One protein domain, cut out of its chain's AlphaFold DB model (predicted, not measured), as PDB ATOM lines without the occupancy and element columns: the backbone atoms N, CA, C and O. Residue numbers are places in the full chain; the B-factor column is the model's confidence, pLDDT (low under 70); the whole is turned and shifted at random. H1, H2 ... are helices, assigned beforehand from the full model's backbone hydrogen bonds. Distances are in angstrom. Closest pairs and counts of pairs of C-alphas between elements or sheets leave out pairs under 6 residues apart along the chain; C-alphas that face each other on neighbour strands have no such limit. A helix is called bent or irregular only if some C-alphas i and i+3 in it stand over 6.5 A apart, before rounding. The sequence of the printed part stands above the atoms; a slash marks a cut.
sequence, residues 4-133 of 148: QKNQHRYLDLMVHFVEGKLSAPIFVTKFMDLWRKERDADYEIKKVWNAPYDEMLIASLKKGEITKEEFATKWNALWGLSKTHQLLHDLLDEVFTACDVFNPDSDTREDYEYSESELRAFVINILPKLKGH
ATOM      1  N   GLN A   4     -18.459  18.507  34.000       62.72
ATOM      2  CA  GLN A   4     -18.177  17.071  34.107       62.72
ATOM      3  C   GLN A   4     -17.729  16.451  32.775       62.72
ATOM      4  O   GLN A   4     -16.953  15.498  32.762       62.72
ATOM      5  N   LYS A   5     -18.195  16.990  31.642       68.88
ATOM      6  CA  LYS A   5     -17.923  16.407  30.321       68.88
ATOM      7  C   LYS A   5     -16.530  16.737  29.794       68.88
ATOM      8  O   LYS A   5     -15.989  15.949  29.024       68.88
ATOM      9  N   ASN A   6     -15.947  17.874  30.180       78.94
ATOM     10  CA  ASN A   6     -14.676  18.338  29.618       78.94
ATOM     11  C   ASN A   6     -13.519  18.376  30.625       78.94
ATOM     12  O   ASN A   6     -12.461  18.903  30.287       78.94
ATOM     13  N   GLN A   7     -13.661  17.768  31.807       80.31
ATOM     14  CA  GLN A   7     -12.605  17.712  32.828       80.31
ATOM     15  C   GLN A   7     -11.228  17.300  32.275       80.31
ATOM     16  O   GLN A   7     -10.230  17.963  32.541       80.31
ATOM     17  N   HIS A   8     -11.166  16.271  31.421       84.56
ATOM     18  CA  HIS A   8      -9.908  15.829  30.811       84.56
ATOM     19  C   HIS A   8      -9.300  16.880  29.881       84.56
ATOM     20  O   HIS A   8      -8.090  17.059  29.859       84.56
ATOM     21  N   ARG A   9     -10.135  17.654  29.184       90.00
ATOM     22  CA  ARG A   9      -9.667  18.690  28.261       90.00
ATOM     23  C   ARG A   9      -9.032  19.863  28.998       90.00
ATOM     24  O   ARG A   9      -8.054  20.407  28.498       90.00
ATOM     25  N   TYR A  10      -9.543  20.239  30.174       91.12
ATOM     26  CA  TYR A  10      -8.870  21.238  31.011       91.12
ATOM     27  C   TYR A  10      -7.495  20.757  31.455       91.12
ATOM     28  O   TYR A  10      -6.522  21.497  31.338       91.12
ATOM     29  N   LEU A  11      -7.394  19.505  31.905       90.50
ATOM     30  CA  LEU A  11      -6.114  18.936  32.319       90.50
ATOM     31  C   LEU A  11      -5.127  18.867  31.167       90.50
ATOM     32  O   LEU A  11      -3.976  19.232  31.361       90.50
ATOM     33  N   ASP A  12      -5.565  18.442  29.983       93.31
ATOM     34  CA  ASP A  12      -4.708  18.382  28.801       93.31
ATOM     35  C   ASP A  12      -4.161  19.770  28.455       93.31
ATOM     36  O   ASP A  12      -2.971  19.923  28.181       93.31
ATOM     37  N   LEU A  13      -5.006  20.807  28.523       95.56
ATOM     38  CA  LEU A  13      -4.571  22.192  28.337       95.56
ATOM     39  C   LEU A  13      -3.549  22.608  29.400       95.56
ATOM     40  O   LEU A  13      -2.522  23.184  29.049       95.56
ATOM     41  N   MET A  14      -3.799  22.299  30.674       95.38
ATOM     42  CA  MET A  14      -2.893  22.639  31.775       95.38
ATOM     43  C   MET A  14      -1.562  21.886  31.683       95.38
ATOM     44  O   MET A  14      -0.512  22.485  31.882       95.38
ATOM     45  N   VAL A  15      -1.578  20.595  31.342       95.44
ATOM     46  CA  VAL A  15      -0.377  19.772  31.131       95.44
ATOM     47  C   VAL A  15       0.435  20.325  29.968       95.44
ATOM     48  O   VAL A  15       1.616  20.611  30.135       95.44
ATOM     49  N   HIS A  16      -0.192  20.548  28.810       97.19
ATOM     50  CA  HIS A  16       0.498  21.114  27.655       97.19
ATOM     51  C   HIS A  16       1.026  22.523  27.922       97.19
ATOM     52  O   HIS A  16       2.100  22.870  27.429       97.19
ATOM     53  N   PHE A  17       0.305  23.325  28.706       97.81
ATOM     54  CA  PHE A  17       0.822  24.599  29.170       97.81
ATOM     55  C   PHE A  17       2.068  24.375  30.010       97.81
ATOM     56  O   PHE A  17       3.120  24.788  29.555       97.81
ATOM     57  N   VAL A  18       2.013  23.645  31.128       96.81
ATOM     58  CA  VAL A  18       3.163  23.398  32.023       96.81
ATOM     59  C   VAL A  18       4.392  22.844  31.297       96.81
ATOM     60  O   VAL A  18       5.499  23.320  31.536       96.81
ATOM     61  N   GLU A  19       4.205  21.906  30.371       96.56
ATOM     62  CA  GLU A  19       5.279  21.288  29.577       96.56
ATOM     63  C   GLU A  19       5.899  22.223  28.521       96.56
ATOM     64  O   GLU A  19       6.802  21.820  27.793       96.56
ATOM     65  N   GLY A  20       5.409  23.460  28.400       95.50
ATOM     66  CA  GLY A  20       5.901  24.441  27.429       95.50
ATOM     67  C   GLY A  20       5.411  24.199  26.000       95.50
ATOM     68  O   GLY A  20       5.876  24.853  25.074       95.50
ATOM     69  N   LYS A  21       4.454  23.282  25.805       97.12
ATOM     70  CA  LYS A  21       3.829  23.007  24.500       97.12
ATOM     71  C   LYS A  21       2.809  24.082  24.110       97.12
ATOM     72  O   LYS A  21       2.490  24.215  22.932       97.12
ATOM     73  N   LEU A  22       2.291  24.833  25.084       97.12
ATOM     74  CA  LEU A  22       1.466  26.024  24.876       97.12
ATOM     75  C   LEU A  22       2.133  27.243  25.526       97.12
ATOM     76  O   LEU A  22       2.653  27.154  26.642       97.12
ATOM     77  N   SER A  23       2.069  28.385  24.839       97.62
ATOM     78  CA  SER A  23       2.323  29.698  25.443       97.62
ATOM     79  C   SER A  23       1.128  30.133  26.293       97.62
ATOM     80  O   SER A  23       0.010  29.638  26.089       97.62
ATOM     81  N   ALA A  24       1.333  31.075  27.216       96.88
ATOM     82  CA  ALA A  24       0.249  31.553  28.074       96.88
ATOM     83  C   ALA A  24      -0.926  32.157  27.282       96.88
ATOM     84  O   ALA A  24      -2.055  31.745  27.544       96.88
ATOM     85  N   PRO A  25      -0.731  33.003  26.246       97.19
ATOM     86  CA  PRO A  25      -1.856  33.541  25.475       97.19
ATOM     87  C   PRO A  25      -2.715  32.458  24.806       97.19
ATOM     88  O   PRO A  25      -3.945  32.544  24.796       97.19
ATOM     89  N   ILE A  26      -2.083  31.404  24.270       97.88
ATOM     90  CA  ILE A  26      -2.801  30.292  23.629       97.88
ATOM     91  C   ILE A  26      -3.529  29.451  24.680       97.88
ATOM     92  O   ILE A  26      -4.676  29.058  24.456       97.88
ATOM     93  N   PHE A  27      -2.872  29.168  25.808       97.94
ATOM     94  CA  PHE A  27      -3.472  28.447  26.927       97.94
ATOM     95  C   PHE A  27      -4.702  29.186  27.466       97.94
ATOM     96  O   PHE A  27      -5.784  28.602  27.454       97.94
ATOM     97  N   VAL A  28      -4.564  30.467  27.831       97.44
ATOM     98  CA  VAL A  28      -5.654  31.311  28.347       97.44
ATOM     99  C   VAL A  28      -6.815  31.348  27.364       97.44
ATOM    100  O   VAL A  28      -7.942  31.041  27.738       97.44
ATOM    101  N   THR A  29      -6.551  31.612  26.081       97.38
ATOM    102  CA  THR A  29      -7.608  31.642  25.058       97.38
ATOM    103  C   THR A  29      -8.379  30.321  25.009       97.38
ATOM    104  O   THR A  29      -9.606  30.307  25.107       97.38
ATOM    105  N   LYS A  30      -7.673  29.185  24.908       97.00
ATOM    106  CA  LYS A  30      -8.307  27.860  24.812       97.00
ATOM    107  C   LYS A  30      -9.047  27.467  26.090       97.00
ATOM    108  O   LYS A  30     -10.112  26.858  25.999       97.00
ATOM    109  N   PHE A  31      -8.481  27.785  27.252       95.50
ATOM    110  CA  PHE A  31      -9.077  27.502  28.553       95.50
ATOM    111  C   PHE A  31     -10.370  28.306  28.734       95.50
ATOM    112  O   PHE A  31     -11.424  27.730  28.999       95.50
ATOM    113  N   MET A  32     -10.317  29.616  28.481       94.12
ATOM    114  CA  MET A  32     -11.464  30.521  28.603       94.12
ATOM    115  C   MET A  32     -12.564  30.204  27.585       94.12
ATOM    116  O   MET A  32     -13.747  30.289  27.907       94.12
ATOM    117  N   ASP A  33     -12.210  29.794  26.364       94.62
ATOM    118  CA  ASP A  33     -13.183  29.343  25.364       94.62
ATOM    119  C   ASP A  33     -13.913  28.064  25.794       94.62
ATOM    120  O   ASP A  33     -15.106  27.907  25.515       94.62
ATOM    121  N   LEU A  34     -13.207  27.132  26.443       92.12
ATOM    122  CA  LEU A  34     -13.812  25.911  26.974       92.12
ATOM    123  C   LEU A  34     -14.760  26.240  28.133       92.12
ATOM    124  O   LEU A  34     -15.911  25.807  28.106       92.12
ATOM    125  N   TRP A  35     -14.308  27.080  29.065       89.62
ATOM    126  CA  TRP A  35     -15.101  27.549  30.200       89.62
ATOM    127  C   TRP A  35     -16.367  28.285  29.767       89.62
ATOM    128  O   TRP A  35     -17.458  27.965  30.240       89.62
ATOM    129  N   ARG A  36     -16.269  29.202  28.791       89.62
ATOM    130  CA  ARG A  36     -17.435  29.936  28.268       89.62
ATOM    131  C   ARG A  36     -18.500  28.990  27.714       89.62
ATOM    132  O   ARG A  36     -19.672  29.149  28.036       89.62
ATOM    133  N   LYS A  37     -18.102  27.967  26.950       89.12
ATOM    134  CA  LYS A  37     -19.042  26.974  26.397       89.12
ATOM    135  C   LYS A  37     -19.786  26.203  27.484       89.12
ATOM    136  O   LYS A  37     -20.958  25.884  27.303       89.12
ATOM    137  N   GLU A  38     -19.122  25.885  28.589       85.19
ATOM    138  CA  GLU A  38     -19.749  25.155  29.694       85.19
ATOM    139  C   GLU A  38     -20.652  26.040  30.540       85.19
ATOM    140  O   GLU A  38     -21.772  25.634  30.846       85.19
ATOM    141  N   ARG A  39     -20.217  27.268  30.835       84.81
ATOM    142  CA  ARG A  39     -21.055  28.277  31.487       84.81
ATOM    143  C   ARG A  39     -22.334  28.530  30.691       84.81
ATOM    144  O   ARG A  39     -23.419  28.551  31.264       84.81
ATOM    145  N   ASP A  40     -22.215  28.701  29.377       86.88
ATOM    146  CA  ASP A  40     -23.366  28.962  28.514       86.88
ATOM    147  C   ASP A  40     -24.316  27.751  28.482       86.88
ATOM    148  O   ASP A  40     -25.530  27.920  28.573       86.88
ATOM    149  N   ALA A  41     -23.786  26.522  28.467       84.94
ATOM    150  CA  ALA A  41     -24.600  25.313  28.608       84.94
ATOM    151  C   ALA A  41     -25.328  25.247  29.963       84.94
ATOM    152  O   ALA A  41     -26.491  24.846  30.022       84.94
ATOM    153  N   ASP A  42     -24.681  25.683  31.047       83.06
ATOM    154  CA  ASP A  42     -25.321  25.773  32.359       83.06
ATOM    155  C   ASP A  42     -26.417  26.843  32.399       83.06
ATOM    156  O   ASP A  42     -27.456  26.623  33.021       83.06
ATOM    157  N   TYR A  43     -26.258  27.963  31.692       83.00
ATOM    158  CA  TYR A  43     -27.323  28.959  31.543       83.00
ATOM    159  C   TYR A  43     -28.527  28.432  30.758       83.00
ATOM    160  O   TYR A  43     -29.660  28.737  31.129       83.00
ATOM    161  N   GLU A  44     -28.326  27.599  29.735       85.50
ATOM    162  CA  GLU A  44     -29.447  26.948  29.044       85.50
ATOM    163  C   GLU A  44     -30.233  26.012  29.975       85.50
ATOM    164  O   GLU A  44     -31.462  25.976  29.916       85.50
ATOM    165  N   ILE A  45     -29.558  25.317  30.901       81.00
ATOM    166  CA  ILE A  45     -30.231  24.517  31.940       81.00
ATOM    167  C   ILE A  45     -31.047  25.420  32.876       81.00
ATOM    168  O   ILE A  45     -32.167  25.073  33.246       81.00
ATOM    169  N   LYS A  46     -30.537  26.599  33.241       81.25
ATOM    170  CA  LYS A  46     -31.278  27.528  34.112       81.25
ATOM    171  C   LYS A  46     -32.562  28.049  33.470       81.25
ATOM    172  O   LYS A  46     -33.532  28.282  34.181       81.25
ATOM    173  N   LYS A  47     -32.615  28.192  32.140       83.62
ATOM    174  CA  LYS A  47     -33.830  28.653  31.439       83.62
ATOM    175  C   LYS A  47     -35.026  27.719  31.616       83.62
ATOM    176  O   LYS A  47     -36.158  28.173  31.476       83.62
ATOM    177  N   VAL A  48     -34.795  26.435  31.901       84.00
ATOM    178  CA  VAL A  48     -35.882  25.474  32.150       84.00
ATOM    179  C   VAL A  48     -36.316  25.424  33.615       84.00
ATOM    180  O   VAL A  48     -37.284  24.739  33.942       84.00
ATOM    181  N   TRP A  49     -35.628  26.132  34.514       83.75
ATOM    182  CA  TRP A  49     -36.037  26.214  35.911       83.75
ATOM    183  C   TRP A  49     -37.247  27.134  36.065       83.75
ATOM    184  O   TRP A  49     -37.348  28.192  35.451       83.75
ATOM    185  N   ASN A  50     -38.168  26.744  36.939       88.31
ATOM    186  CA  ASN A  50     -39.339  27.544  37.302       88.31
ATOM    187  C   ASN A  50     -39.033  28.635  38.349       88.31
ATOM    188  O   ASN A  50     -39.919  29.422  38.671       88.31
ATOM    189  N   ALA A  51     -37.811  28.673  38.891       86.62
ATOM    190  CA  ALA A  51     -37.334  29.682  39.833       86.62
ATOM    191  C   ALA A  51     -35.792  29.800  39.777       86.62
ATOM    192  O   ALA A  51     -35.126  28.825  39.415       86.62
ATOM    193  N   PRO A  52     -35.205  30.949  40.166       87.00
ATOM    194  CA  PRO A  52     -33.754  31.151  40.203       87.00
ATOM    195  C   PRO A  52     -33.141  30.515  41.464       87.00
ATOM    196  O   PRO A  52     -32.705  31.194  42.396       87.00
ATOM    197  N   TYR A  53     -33.175  29.182  41.536       87.50
ATOM    198  CA  TYR A  53     -32.776  28.413  42.720       87.50
ATOM    199  C   TYR A  53     -31.348  28.702  43.195       87.50
ATOM    200  O   TYR A  53     -31.080  28.704  44.396       87.50
ATOM    201  N   ASP A  54     -30.434  28.960  42.267       86.69
ATOM    202  CA  ASP A  54     -29.049  29.321  42.546       86.69
ATOM    203  C   ASP A  54     -28.935  30.698  43.214       86.69
ATOM    204  O   ASP A  54     -28.272  30.825  44.244       86.69
ATOM    205  N   GLU A  55     -29.624  31.713  42.690       88.38
ATOM    206  CA  GLU A  55     -29.643  33.055  43.280       88.38
ATOM    207  C   GLU A  55     -30.272  33.048  44.673       88.38
ATOM    208  O   GLU A  55     -29.761  33.694  45.590       88.38
ATOM    209  N   MET A  56     -31.346  32.274  44.859       91.06
ATOM    210  CA  MET A  56     -31.988  32.101  46.162       91.06
ATOM    211  C   MET A  56     -31.024  31.486  47.182       91.06
ATOM    212  O   MET A  56     -30.920  31.988  48.300       91.06
ATOM    213  N   LEU A  57     -30.272  30.449  46.797       90.38
ATOM    214  CA  LEU A  57     -29.255  29.843  47.664       90.38
ATOM    215  C   LEU A  57     -28.128  30.823  48.005       90.38
ATOM    216  O   LEU A  57     -27.725  30.910  49.167       90.38
ATOM    217  N   ILE A  58     -27.637  31.586  47.022       90.12
ATOM    218  CA  ILE A  58     -26.602  32.611  47.236       90.12
ATOM    219  C   ILE A  58     -27.115  33.696  48.191       90.12
ATOM    220  O   ILE A  58     -26.391  34.124  49.092       90.12
ATOM    221  N   ALA A  59     -28.361  34.139  48.019       92.25
ATOM    222  CA  ALA A  59     -28.982  35.133  48.883       92.25
ATOM    223  C   ALA A  59     -29.124  34.619  50.323       92.25
ATOM    224  O   ALA A  59     -28.768  35.344  51.253       92.25
ATOM    225  N   SER A  60     -29.574  33.377  50.516       91.50
ATOM    226  CA  SER A  60     -29.679  32.768  51.847       91.50
ATOM    227  C   SER A  60     -28.320  32.632  52.533       91.50
ATOM    228  O   SER A  60     -28.212  32.935  53.720       91.50
ATOM    229  N   LEU A  61     -27.258  32.274  51.799       92.19
ATOM    230  CA  LEU A  61     -25.902  32.255  52.355       92.19
ATOM    231  C   LEU A  61     -25.458  33.660  52.790       92.19
ATOM    232  O   LEU A  61     -24.966  33.837  53.902       92.19
ATOM    233  N   LYS A  62     -25.665  34.677  51.942       91.69
ATOM    234  CA  LYS A  62     -25.295  36.072  52.251       91.69
ATOM    235  C   LYS A  62     -26.049  36.636  53.454       91.69
ATOM    236  O   LYS A  62     -25.492  37.442  54.193       91.69
ATOM    237  N   LYS A  63     -27.299  36.219  53.653       94.25
ATOM    238  CA  LYS A  63     -28.118  36.599  54.811       94.25
ATOM    239  C   LYS A  63     -27.775  35.820  56.084       94.25
ATOM    240  O   LYS A  63     -28.303  36.153  57.141       94.25
ATOM    241  N   GLY A  64     -26.919  34.800  55.998       92.69
ATOM    242  CA  GLY A  64     -26.615  33.905  57.115       92.69
ATOM    243  C   GLY A  64     -27.770  32.968  57.485       92.69
ATOM    244  O   GLY A  64     -27.789  32.444  58.592       92.69
ATOM    245  N   GLU A  65     -28.735  32.763  56.580       95.00
ATOM    246  CA  GLU A  65     -29.870  31.844  56.772       95.00
ATOM    247  C   GLU A  65     -29.451  30.373  56.648       95.00
ATOM    248  O   GLU A  65     -30.151  29.488  57.134       95.00
ATOM    249  N   ILE A  66     -28.328  30.120  55.975       93.19
ATOM    250  CA  ILE A  66     -27.712  28.802  55.820       93.19
ATOM    251  C   ILE A  66     -26.205  28.900  56.056       93.19
ATOM    252  O   ILE A  66     -25.590  29.934  55.776       93.19
ATOM    253  N   THR A  67     -25.595  27.817  56.537       94.44
ATOM    254  CA  THR A  67     -24.134  27.741  56.690       94.44
ATOM    255  C   THR A  67     -23.431  27.505  55.349       94.44
ATOM    256  O   THR A  67     -24.057  27.186  54.333       94.44
ATOM    257  N   LYS A  68     -22.094  27.621  55.331       87.19
ATOM    258  CA  LYS A  68     -21.285  27.275  54.150       87.19
ATOM    259  C   LYS A  68     -21.423  25.793  53.785       87.19
ATOM    260  O   LYS A  68     -21.501  25.456  52.606       87.19
ATOM    261  N   GLU A  69     -21.497  24.916  54.783       88.06
ATOM    262  CA  GLU A  69     -21.682  23.473  54.601       88.06
ATOM    263  C   GLU A  69     -23.068  23.145  54.025       88.06
ATOM    264  O   GLU A  69     -23.201  22.308  53.125       88.06
ATOM    265  N   GLU A  70     -24.107  23.826  54.509       88.69
ATOM    266  CA  GLU A  70     -25.468  23.682  53.988       88.69
ATOM    267  C   GLU A  70     -25.580  24.210  52.559       88.69
ATOM    268  O   GLU A  70     -26.181  23.549  51.707       88.69
ATOM    269  N   PHE A  71     -24.961  25.359  52.273       89.69
ATOM    270  CA  PHE A  71     -24.868  25.893  50.920       89.69
ATOM    271  C   PHE A  71     -24.203  24.885  49.982       89.69
ATOM    272  O   PHE A  71     -24.798  24.533  48.968       89.69
ATOM    273  N   ALA A  72     -23.033  24.351  50.346       83.69
ATOM    274  CA  ALA A  72     -22.328  23.353  49.542       83.69
ATOM    275  C   ALA A  72     -23.202  22.118  49.265       83.69
ATOM    276  O   ALA A  72     -23.266  21.637  48.135       83.69
ATOM    277  N   THR A  73     -23.933  21.636  50.273       87.31
ATOM    278  CA  THR A  73     -24.833  20.482  50.130       87.31
ATOM    279  C   THR A  73     -25.977  20.766  49.156       87.31
ATOM    280  O   THR A  73     -26.226  19.974  48.244       87.31
ATOM    281  N   LYS A  74     -26.662  21.907  49.308       89.06
ATOM    282  CA  LYS A  74     -27.786  22.291  48.440       89.06
ATOM    283  C   LYS A  74     -27.332  22.628  47.022       89.06
ATOM    284  O   LYS A  74     -28.005  22.255  46.068       89.06
ATOM    285  N   TRP A  75     -26.177  23.272  46.883       86.88
ATOM    286  CA  TRP A  75     -25.551  23.569  45.599       86.88
ATOM    287  C   TRP A  75     -25.210  22.286  44.839       86.88
ATOM    288  O   TRP A  75     -25.568  22.135  43.672       86.88
ATOM    289  N   ASN A  76     -24.608  21.309  45.521       83.56
ATOM    290  CA  ASN A  76     -24.308  20.011  44.928       83.56
ATOM    291  C   ASN A  76     -25.575  19.278  44.485       83.56
ATOM    292  O   ASN A  76     -25.606  18.738  43.383       83.56
ATOM    293  N   ALA A  77     -26.630  19.291  45.302       85.94
ATOM    294  CA  ALA A  77     -27.908  18.684  44.940       85.94
ATOM    295  C   ALA A  77     -28.551  19.366  43.719       85.94
ATOM    296  O   ALA A  77     -29.012  18.675  42.814       85.94
ATOM    297  N   LEU A  78     -28.526  20.702  43.664       85.00
ATOM    298  CA  LEU A  78     -29.076  21.491  42.556       85.00
ATOM    299  C   LEU A  78     -28.406  21.153  41.219       85.00
ATOM    300  O   LEU A  78     -29.056  21.103  40.177       85.00
ATOM    301  N   TRP A  79     -27.099  20.897  41.257       79.00
ATOM    302  CA  TRP A  79     -26.288  20.659  40.068       79.00
ATOM    303  C   TRP A  79     -25.936  19.190  39.812       79.00
ATOM    304  O   TRP A  79     -25.245  18.912  38.826       79.00
ATOM    305  N   GLY A  80     -26.390  18.267  40.667       79.94
ATOM    306  CA  GLY A  80     -26.061  16.840  40.602       79.94
ATOM    307  C   GLY A  80     -24.567  16.544  40.793       79.94
ATOM    308  O   GLY A  80     -24.029  15.641  40.153       79.94
ATOM    309  N   LEU A  81     -23.866  17.332  41.613       72.50
ATOM    310  CA  LEU A  81     -22.425  17.199  41.829       72.50
ATOM    311  C   LEU A  81     -22.103  16.207  42.949       72.50
ATOM    312  O   LEU A  81     -22.738  16.192  44.003       72.50
ATOM    313  N   SER A  82     -21.042  15.425  42.748       75.38
ATOM    314  CA  SER A  82     -20.375  14.715  43.846       75.38
ATOM    315  C   SER A  82     -19.337  15.629  44.511       75.38
ATOM    316  O   SER A  82     -18.879  16.594  43.899       75.38
ATOM    317  N   LYS A  83     -18.901  15.297  45.737       71.62
ATOM    318  CA  LYS A  83     -17.822  16.032  46.436       71.62
ATOM    319  C   LYS A  83     -16.550  16.168  45.589       71.62
ATOM    320  O   LYS A  83     -15.904  17.206  45.602       71.62
ATOM    321  N   THR A  84     -16.220  15.130  44.826       69.56
ATOM    322  CA  THR A  84     -15.089  15.118  43.894       69.56
ATOM    323  C   THR A  84     -15.245  16.165  42.790       69.56
ATOM    324  O   THR A  84     -14.309  16.903  42.499       69.56
ATOM    325  N   HIS A  85     -16.445  16.282  42.217       74.94
ATOM    326  CA  HIS A  85     -16.730  17.293  41.201       74.94
ATOM    327  C   HIS A  85     -16.738  18.716  41.768       74.94
ATOM    328  O   HIS A  85     -16.385  19.643  41.051       74.94
ATOM    329  N   GLN A  86     -17.110  18.888  43.040       75.50
ATOM    330  CA  GLN A  86     -17.036  20.185  43.711       75.50
ATOM    331  C   GLN A  86     -15.585  20.659  43.860       75.50
ATOM    332  O   GLN A  86     -15.263  21.762  43.441       75.50
ATOM    333  N   LEU A  87     -14.687  19.798  44.348       78.00
ATOM    334  CA  LEU A  87     -13.261  20.132  44.455       78.00
ATOM    335  C   LEU A  87     -12.633  20.441  43.091       78.00
ATOM    336  O   LEU A  87     -11.823  21.356  42.974       78.00
ATOM    337  N   LEU A  88     -13.010  19.686  42.055       80.44
ATOM    338  CA  LEU A  88     -12.557  19.948  40.691       80.44
ATOM    339  C   LEU A  88     -13.028  21.323  40.199       80.44
ATOM    340  O   LEU A  88     -12.239  22.059  39.616       80.44
ATOM    341  N   HIS A  89     -14.297  21.658  40.435       82.69
ATOM    342  CA  HIS A  89     -14.860  22.954  40.077       82.69
ATOM    343  C   HIS A  89     -14.103  24.095  40.762       82.69
ATOM    344  O   HIS A  89     -13.660  25.010  40.079       82.69
ATOM    345  N   ASP A  90     -13.892  24.008  42.075       85.00
ATOM    346  CA  ASP A  90     -13.231  25.067  42.844       85.00
ATOM    347  C   ASP A  90     -11.791  25.303  42.353       85.00
ATOM    348  O   ASP A  90     -11.377  26.437  42.127       85.00
ATOM    349  N   LEU A  91     -11.049  24.228  42.068       89.00
ATOM    350  CA  LEU A  91      -9.694  24.329  41.516       89.00
ATOM    351  C   LEU A  91      -9.668  24.880  40.079       89.00
ATOM    352  O   LEU A  91      -8.698  25.529  39.691       89.00
ATOM    353  N   LEU A  92     -10.692  24.610  39.264       88.94
ATOM    354  CA  LEU A  92     -10.803  25.187  37.920       88.94
ATOM    355  C   LEU A  92     -11.217  26.661  37.962       88.94
ATOM    356  O   LEU A  92     -10.766  27.421  37.108       88.94
ATOM    357  N   ASP A  93     -12.019  27.069  38.946       89.69
ATOM    358  CA  ASP A  93     -12.398  28.467  39.187       89.69
ATOM    359  C   ASP A  93     -11.185  29.317  39.607       89.69
ATOM    360  O   ASP A  93     -10.985  30.437  39.130       89.69
ATOM    361  N   GLU A  94     -10.287  28.734  40.405       93.38
ATOM    362  CA  GLU A  94      -8.979  29.321  40.714       93.38
ATOM    363  C   GLU A  94      -8.136  29.546  39.441       93.38
ATOM    364  O   GLU A  94      -7.560  30.618  39.248       93.38
ATOM    365  N   VAL A  95      -8.088  28.561  38.534       94.62
ATOM    366  CA  VAL A  95      -7.359  28.684  37.256       94.62
ATOM    367  C   VAL A  95      -8.031  29.678  36.316       94.62
ATOM    368  O   VAL A  95      -7.328  30.432  35.646       94.62
ATOM    369  N   PHE A  96      -9.364  29.720  36.283       94.00
ATOM    370  CA  PHE A  96     -10.125  30.731  35.552       94.00
ATOM    371  C   PHE A  96      -9.742  32.135  36.017       94.00
ATOM    372  O   PHE A  96      -9.367  32.958  35.189       94.00
ATOM    373  N   THR A  97      -9.751  32.379  37.329       94.31
ATOM    374  CA  THR A  97      -9.401  33.686  37.898       94.31
ATOM    375  C   THR A  97      -7.985  34.097  37.496       94.31
ATOM    376  O   THR A  97      -7.774  35.215  37.036       94.31
ATOM    377  N   ALA A  98      -7.018  33.176  37.575       96.19
ATOM    378  CA  ALA A  98      -5.646  33.439  37.140       96.19
ATOM    379  C   ALA A  98      -5.533  33.710  35.625       96.19
ATOM    380  O   ALA A  98      -4.702  34.511  35.203       96.19
ATOM    381  N   CYS A  99      -6.360  33.058  34.800       96.38
ATOM    382  CA  CYS A  99      -6.432  33.318  33.360       96.38
ATOM    383  C   CYS A  99      -7.084  34.670  33.035       96.38
ATOM    384  O   CYS A  99      -6.699  35.294  32.051       96.38
ATOM    385  N   ASP A 100      -8.070  35.102  33.823       96.62
ATOM    386  CA  ASP A 100      -8.812  36.351  33.618       96.62
ATOM    387  C   ASP A 100      -7.944  37.587  33.894       96.62
ATOM    388  O   ASP A 100      -8.038  38.583  33.184       96.62
ATOM    389  N   VAL A 101      -7.033  37.486  34.866       96.31
ATOM    390  CA  VAL A 101      -6.068  38.544  35.217       96.31
ATOM    391  C   VAL A 101      -4.681  38.337  34.590       96.31
ATOM    392  O   VAL A 101      -3.686  38.874  35.070       96.31
ATOM    393  N   PHE A 102      -4.563  37.513  33.547       97.56
ATOM    394  CA  PHE A 102      -3.298  37.329  32.832       97.56
ATOM    395  C   PHE A 102      -3.050  38.467  31.838       97.56
ATOM    396  O   PHE A 102      -3.888  38.732  30.975       97.56
ATOM    397  N   ASN A 103      -1.842  39.040  31.873       96.75
ATOM    398  CA  ASN A 103      -1.394  40.023  30.893       96.75
ATOM    399  C   ASN A 103       0.007  39.669  30.343       96.75
ATOM    400  O   ASN A 103       1.002  39.664  31.083       96.75
ATOM    401  N   PRO A 104       0.132  39.349  29.037       95.19
ATOM    402  CA  PRO A 104       1.423  39.003  28.445       95.19
ATOM    403  C   PRO A 104       2.371  40.201  28.322       95.19
ATOM    404  O   PRO A 104       3.586  39.999  28.289       95.19
ATOM    405  N   ASP A 105       1.841  41.419  28.230       94.88
ATOM    406  CA  ASP A 105       2.605  42.624  27.928       94.88
ATOM    407  C   ASP A 105       3.226  43.203  29.202       94.88
ATOM    408  O   ASP A 105       2.524  43.622  30.112       94.88
ATOM    409  N   SER A 106       4.557  43.227  29.282       93.25
ATOM    410  CA  SER A 106       5.262  43.751  30.454       93.25
ATOM    411  C   SER A 106       5.084  45.249  30.670       93.25
ATOM    412  O   SER A 106       5.257  45.695  31.800       93.25
ATOM    413  N   ASP A 107       4.783  46.011  29.620       95.50
ATOM    414  CA  ASP A 107       4.725  47.473  29.692       95.50
ATOM    415  C   ASP A 107       3.357  47.956  30.188       95.50
ATOM    416  O   ASP A 107       3.241  49.063  30.714       95.50
ATOM    417  N   THR A 108       2.326  47.123  30.024       95.62
ATOM    418  CA  THR A 108       0.949  47.404  30.451       95.62
ATOM    419  C   THR A 108       0.465  46.501  31.583       95.62
ATOM    420  O   THR A 108      -0.644  46.706  32.069       95.62
ATOM    421  N   ARG A 109       1.270  45.515  32.007       96.19
ATOM    422  CA  ARG A 109       0.927  44.598  33.098       96.19
ATOM    423  C   ARG A 109       0.957  45.296  34.452       96.19
ATOM    424  O   ARG A 109       1.984  45.843  34.850       96.19
ATOM    425  N   GLU A 110      -0.150  45.188  35.171       95.62
ATOM    426  CA  GLU A 110      -0.295  45.683  36.542       95.62
ATOM    427  C   GLU A 110       0.266  44.682  37.572       95.62
ATOM    428  O   GLU A 110       0.344  43.480  37.317       95.62
ATOM    429  N   ASP A 111       0.603  45.146  38.780       92.81
ATOM    430  CA  ASP A 111       1.236  44.316  39.830       92.81
ATOM    431  C   ASP A 111       0.381  43.122  40.304       92.81
ATOM    432  O   ASP A 111       0.899  42.172  40.893       92.81
ATOM    433  N   TYR A 112      -0.939  43.179  40.103       92.94
ATOM    434  CA  TYR A 112      -1.867  42.100  40.458       92.94
ATOM    435  C   TYR A 112      -2.102  41.104  39.312       92.94
ATOM    436  O   TYR A 112      -2.759  40.082  39.520       92.94
ATOM    437  N   GLU A 113      -1.625  41.413  38.107       96.69
ATOM    438  CA  GLU A 113      -1.816  40.595  36.915       96.69
ATOM    439  C   GLU A 113      -0.699  39.563  36.771       96.69
ATOM    440  O   GLU A 113       0.464  39.797  37.101       96.69
ATOM    441  N   TYR A 114      -1.037  38.402  36.216       96.62
ATOM    442  CA  TYR A 114      -0.058  37.346  36.003       96.62
ATOM    443  C   TYR A 114       0.764  37.593  34.738       96.62
ATOM    444  O   TYR A 114       0.217  37.756  33.644       96.62
ATOM    445  N   SER A 115       2.087  37.489  34.854       97.50
ATOM    446  CA  SER A 115       2.960  37.177  33.721       97.50
ATOM    447  C   SER A 115       2.814  35.717  33.282       97.50
ATOM    448  O   SER A 115       2.239  34.879  33.982       97.50
ATOM    449  N   GLU A 116       3.400  35.357  32.135       97.31
ATOM    450  CA  GLU A 116       3.411  33.958  31.688       97.31
ATOM    451  C   GLU A 116       4.111  33.037  32.699       97.31
ATOM    452  O   GLU A 116       3.615  31.947  32.991       97.31
ATOM    453  N   SER A 117       5.246  33.468  33.250       96.75
ATOM    454  CA  SER A 117       6.007  32.678  34.222       96.75
ATOM    455  C   SER A 117       5.226  32.467  35.517       96.75
ATOM    456  O   SER A 117       5.225  31.360  36.057       96.75
ATOM    457  N   GLU A 118       4.527  33.496  35.997       97.69
ATOM    458  CA  GLU A 118       3.718  33.414  37.216       97.69
ATOM    459  C   GLU A 118       2.466  32.567  36.995       97.69
ATOM    460  O   GLU A 118       2.168  31.705  37.821       97.69
ATOM    461  N   LEU A 119       1.775  32.732  35.858       98.06
ATOM    462  CA  LEU A 119       0.624  31.897  35.508       98.06
ATOM    463  C   LEU A 119       1.044  30.427  35.402       98.06
ATOM    464  O   LEU A 119       0.360  29.527  35.888       98.06
ATOM    465  N   ARG A 120       2.204  30.159  34.798       98.12
ATOM    466  CA  ARG A 120       2.768  28.810  34.694       98.12
ATOM    467  C   ARG A 120       3.089  28.225  36.062       98.12
ATOM    468  O   ARG A 120       2.708  27.088  36.329       98.12
ATOM    469  N   ALA A 121       3.737  28.990  36.937       97.62
ATOM    470  CA  ALA A 121       4.015  28.569  38.309       97.62
ATOM    471  C   ALA A 121       2.720  28.286  39.088       97.62
ATOM    472  O   ALA A 121       2.624  27.278  39.792       97.62
ATOM    473  N   PHE A 122       1.696  29.120  38.909       97.25
ATOM    474  CA  PHE A 122       0.375  28.907  39.485       97.25
ATOM    475  C   PHE A 122      -0.242  27.581  39.013       97.25
ATOM    476  O   PHE A 122      -0.606  26.736  39.832       97.25
ATOM    477  N   VAL A 123      -0.278  27.340  37.698       96.38
ATOM    478  CA  VAL A 123      -0.829  26.103  37.121       96.38
ATOM    479  C   VAL A 123      -0.041  24.867  37.574       96.38
ATOM    480  O   VAL A 123      -0.655  23.843  37.882       96.38
ATOM    481  N   ILE A 124       1.290  24.953  37.695       96.44
ATOM    482  CA  ILE A 124       2.136  23.884  38.262       96.44
ATOM    483  C   ILE A 124       1.686  23.513  39.680       96.44
ATOM    484  O   ILE A 124       1.639  22.331  40.012       96.44
ATOM    485  N   ASN A 125       1.319  24.497  40.503       95.50
ATOM    486  CA  ASN A 125       0.894  24.268  41.885       95.50
ATOM    487  C   ASN A 125      -0.526  23.686  41.996       95.50
ATOM    488  O   ASN A 125      -0.828  22.968  42.954       95.50
ATOM    489  N   ILE A 126      -1.405  23.976  41.033       92.75
ATOM    490  CA  ILE A 126      -2.790  23.481  41.014       92.75
ATOM    491  C   ILE A 126      -2.893  22.077  40.404       92.75
ATOM    492  O   ILE A 126      -3.645  21.234  40.899       92.75
ATOM    493  N   LEU A 127      -2.121  21.790  39.354       90.69
ATOM    494  CA  LEU A 127      -2.253  20.568  38.555       90.69
ATOM    495  C   LEU A 127      -2.175  19.250  39.366       90.69
ATOM    496  O   LEU A 127      -2.985  18.357  39.101       90.69
ATOM    497  N   PRO A 128      -1.283  19.084  40.366       89.69
ATOM    498  CA  PRO A 128      -1.252  17.878  41.198       89.69
ATOM    499  C   PRO A 128      -2.531  17.680  42.020       89.69
ATOM    500  O   PRO A 128      -2.974  16.545  42.190       89.69
ATOM    501  N   LYS A 129      -3.146  18.775  42.490       89.25
ATOM    502  CA  LYS A 129      -4.398  18.739  43.259       89.25
ATOM    503  C   LYS A 129      -5.538  18.239  42.377       89.25
ATOM    504  O   LYS A 129      -6.267  17.338  42.770       89.25
ATOM    505  N   LEU A 130      -5.625  18.746  41.147       82.25
ATOM    506  CA  LEU A 130      -6.615  18.290  40.168       82.25
ATOM    507  C   LEU A 130      -6.441  16.804  39.824       82.25
ATOM    508  O   LEU A 130      -7.417  16.058  39.831       82.25
ATOM    509  N   LYS A 131      -5.199  16.353  39.582       78.94
ATOM    510  CA  LYS A 131      -4.890  14.942  39.280       78.94
ATOM    511  C   LYS A 131      -5.308  13.986  40.399       78.94
ATOM    512  O   LYS A 131      -5.812  12.909  40.106       78.94
ATOM    513  N   GLY A 132      -5.137  14.383  41.660       73.38
ATOM    514  CA  GLY A 132      -5.551  13.584  42.819       73.38
ATOM    515  C   GLY A 132      -7.068  13.451  42.995       73.38
ATOM    516  O   GLY A 132      -7.516  12.609  43.770       73.38
ATOM    517  N   HIS A 133      -7.856  14.264  42.284       68.88
ATOM    518  CA  HIS A 133      -9.311  14.315  42.402       68.88
ATOM    519  C   HIS A 133     -10.054  13.852  41.154       68.88
ATOM    520  O   HIS A 133     -11.277  13.822  41.175       68.88
TER     521      HIS A 133
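AT A GLANCE: This is residues 4 to 133 of the 148 residues of an uncharacterized protein of Candidatus Poribacteria bacterium (UniProt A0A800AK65). Long helix H2 lies beside a main body in which its first part packs with H1 and the hairpin of H5 and H6. The small hairpin of H3 and H4 forms a second lobe, off to the side of the last part of H2 and apart from it. The 130 printed residues hold six named helices, H1 to H6 in order, and no named strand: the class is all helix. The whole is only just compact, close to loose, with a radius of gyration of the C-alphas of 16.8 A, and only just elongated, spanning 46 by 30 by 27 A.

HOW THE PARTS SIT: H2, residues 24 to 47, touches H1, residues 7 to 18, with residues 24 to 34 alone: a hairpin at a shallow tilt of 16 degrees, closest C-alphas Phe 17 and Phe 27, 6.2 A. H2 touches H5, residues 83 to 100, at a steep tilt of 53 degrees, closest C-alphas Val 28 and Cys 99, 5.5 A. H6, residues 116 to 133, forms a hairpin with H5 at 6 degrees, a shallow tilt, closest C-alphas Thr 84 and His 133, 6.0 A. H6 touches H1 at a steep tilt of 39 degrees, closest C-alphas Val 18 and Arg 120, 6.0 A. H3, residues 53 to 62, and H4, residues 68 to 79, form a hairpin at a shallow tilt of 6 degrees, closest C-alphas Leu 61 and Phe 71, 6.6 A. H4 is close to but not clearly touching H5. Helix packing is part aligned, part crossed: 3 of 6 touching pairs are at a shallow tilt. Every O i to N i+4 pair is within hydrogen-bond range in H1 to H5, and 12 of 14 in H6.

IN THESE COORDINATES: H1 begins at C-alpha 7 (-12.605, 17.712, 32.828). H2 measures 34.4 A, H5 and H6 25.7 A each. H6 is only just irregular, C-alphas 125 and 128 being 6.8 A apart; it ends at C-alpha 133 (-9.311, 14.315, 42.402).

THE WHOLE: The C-alphas farthest apart, Asn 50 and Asp 107, are 49.0 A apart. The printed part has no cut. The H5 to H6 link is long. Residues 4 to 5, 84 and 133 have pLDDT under 70.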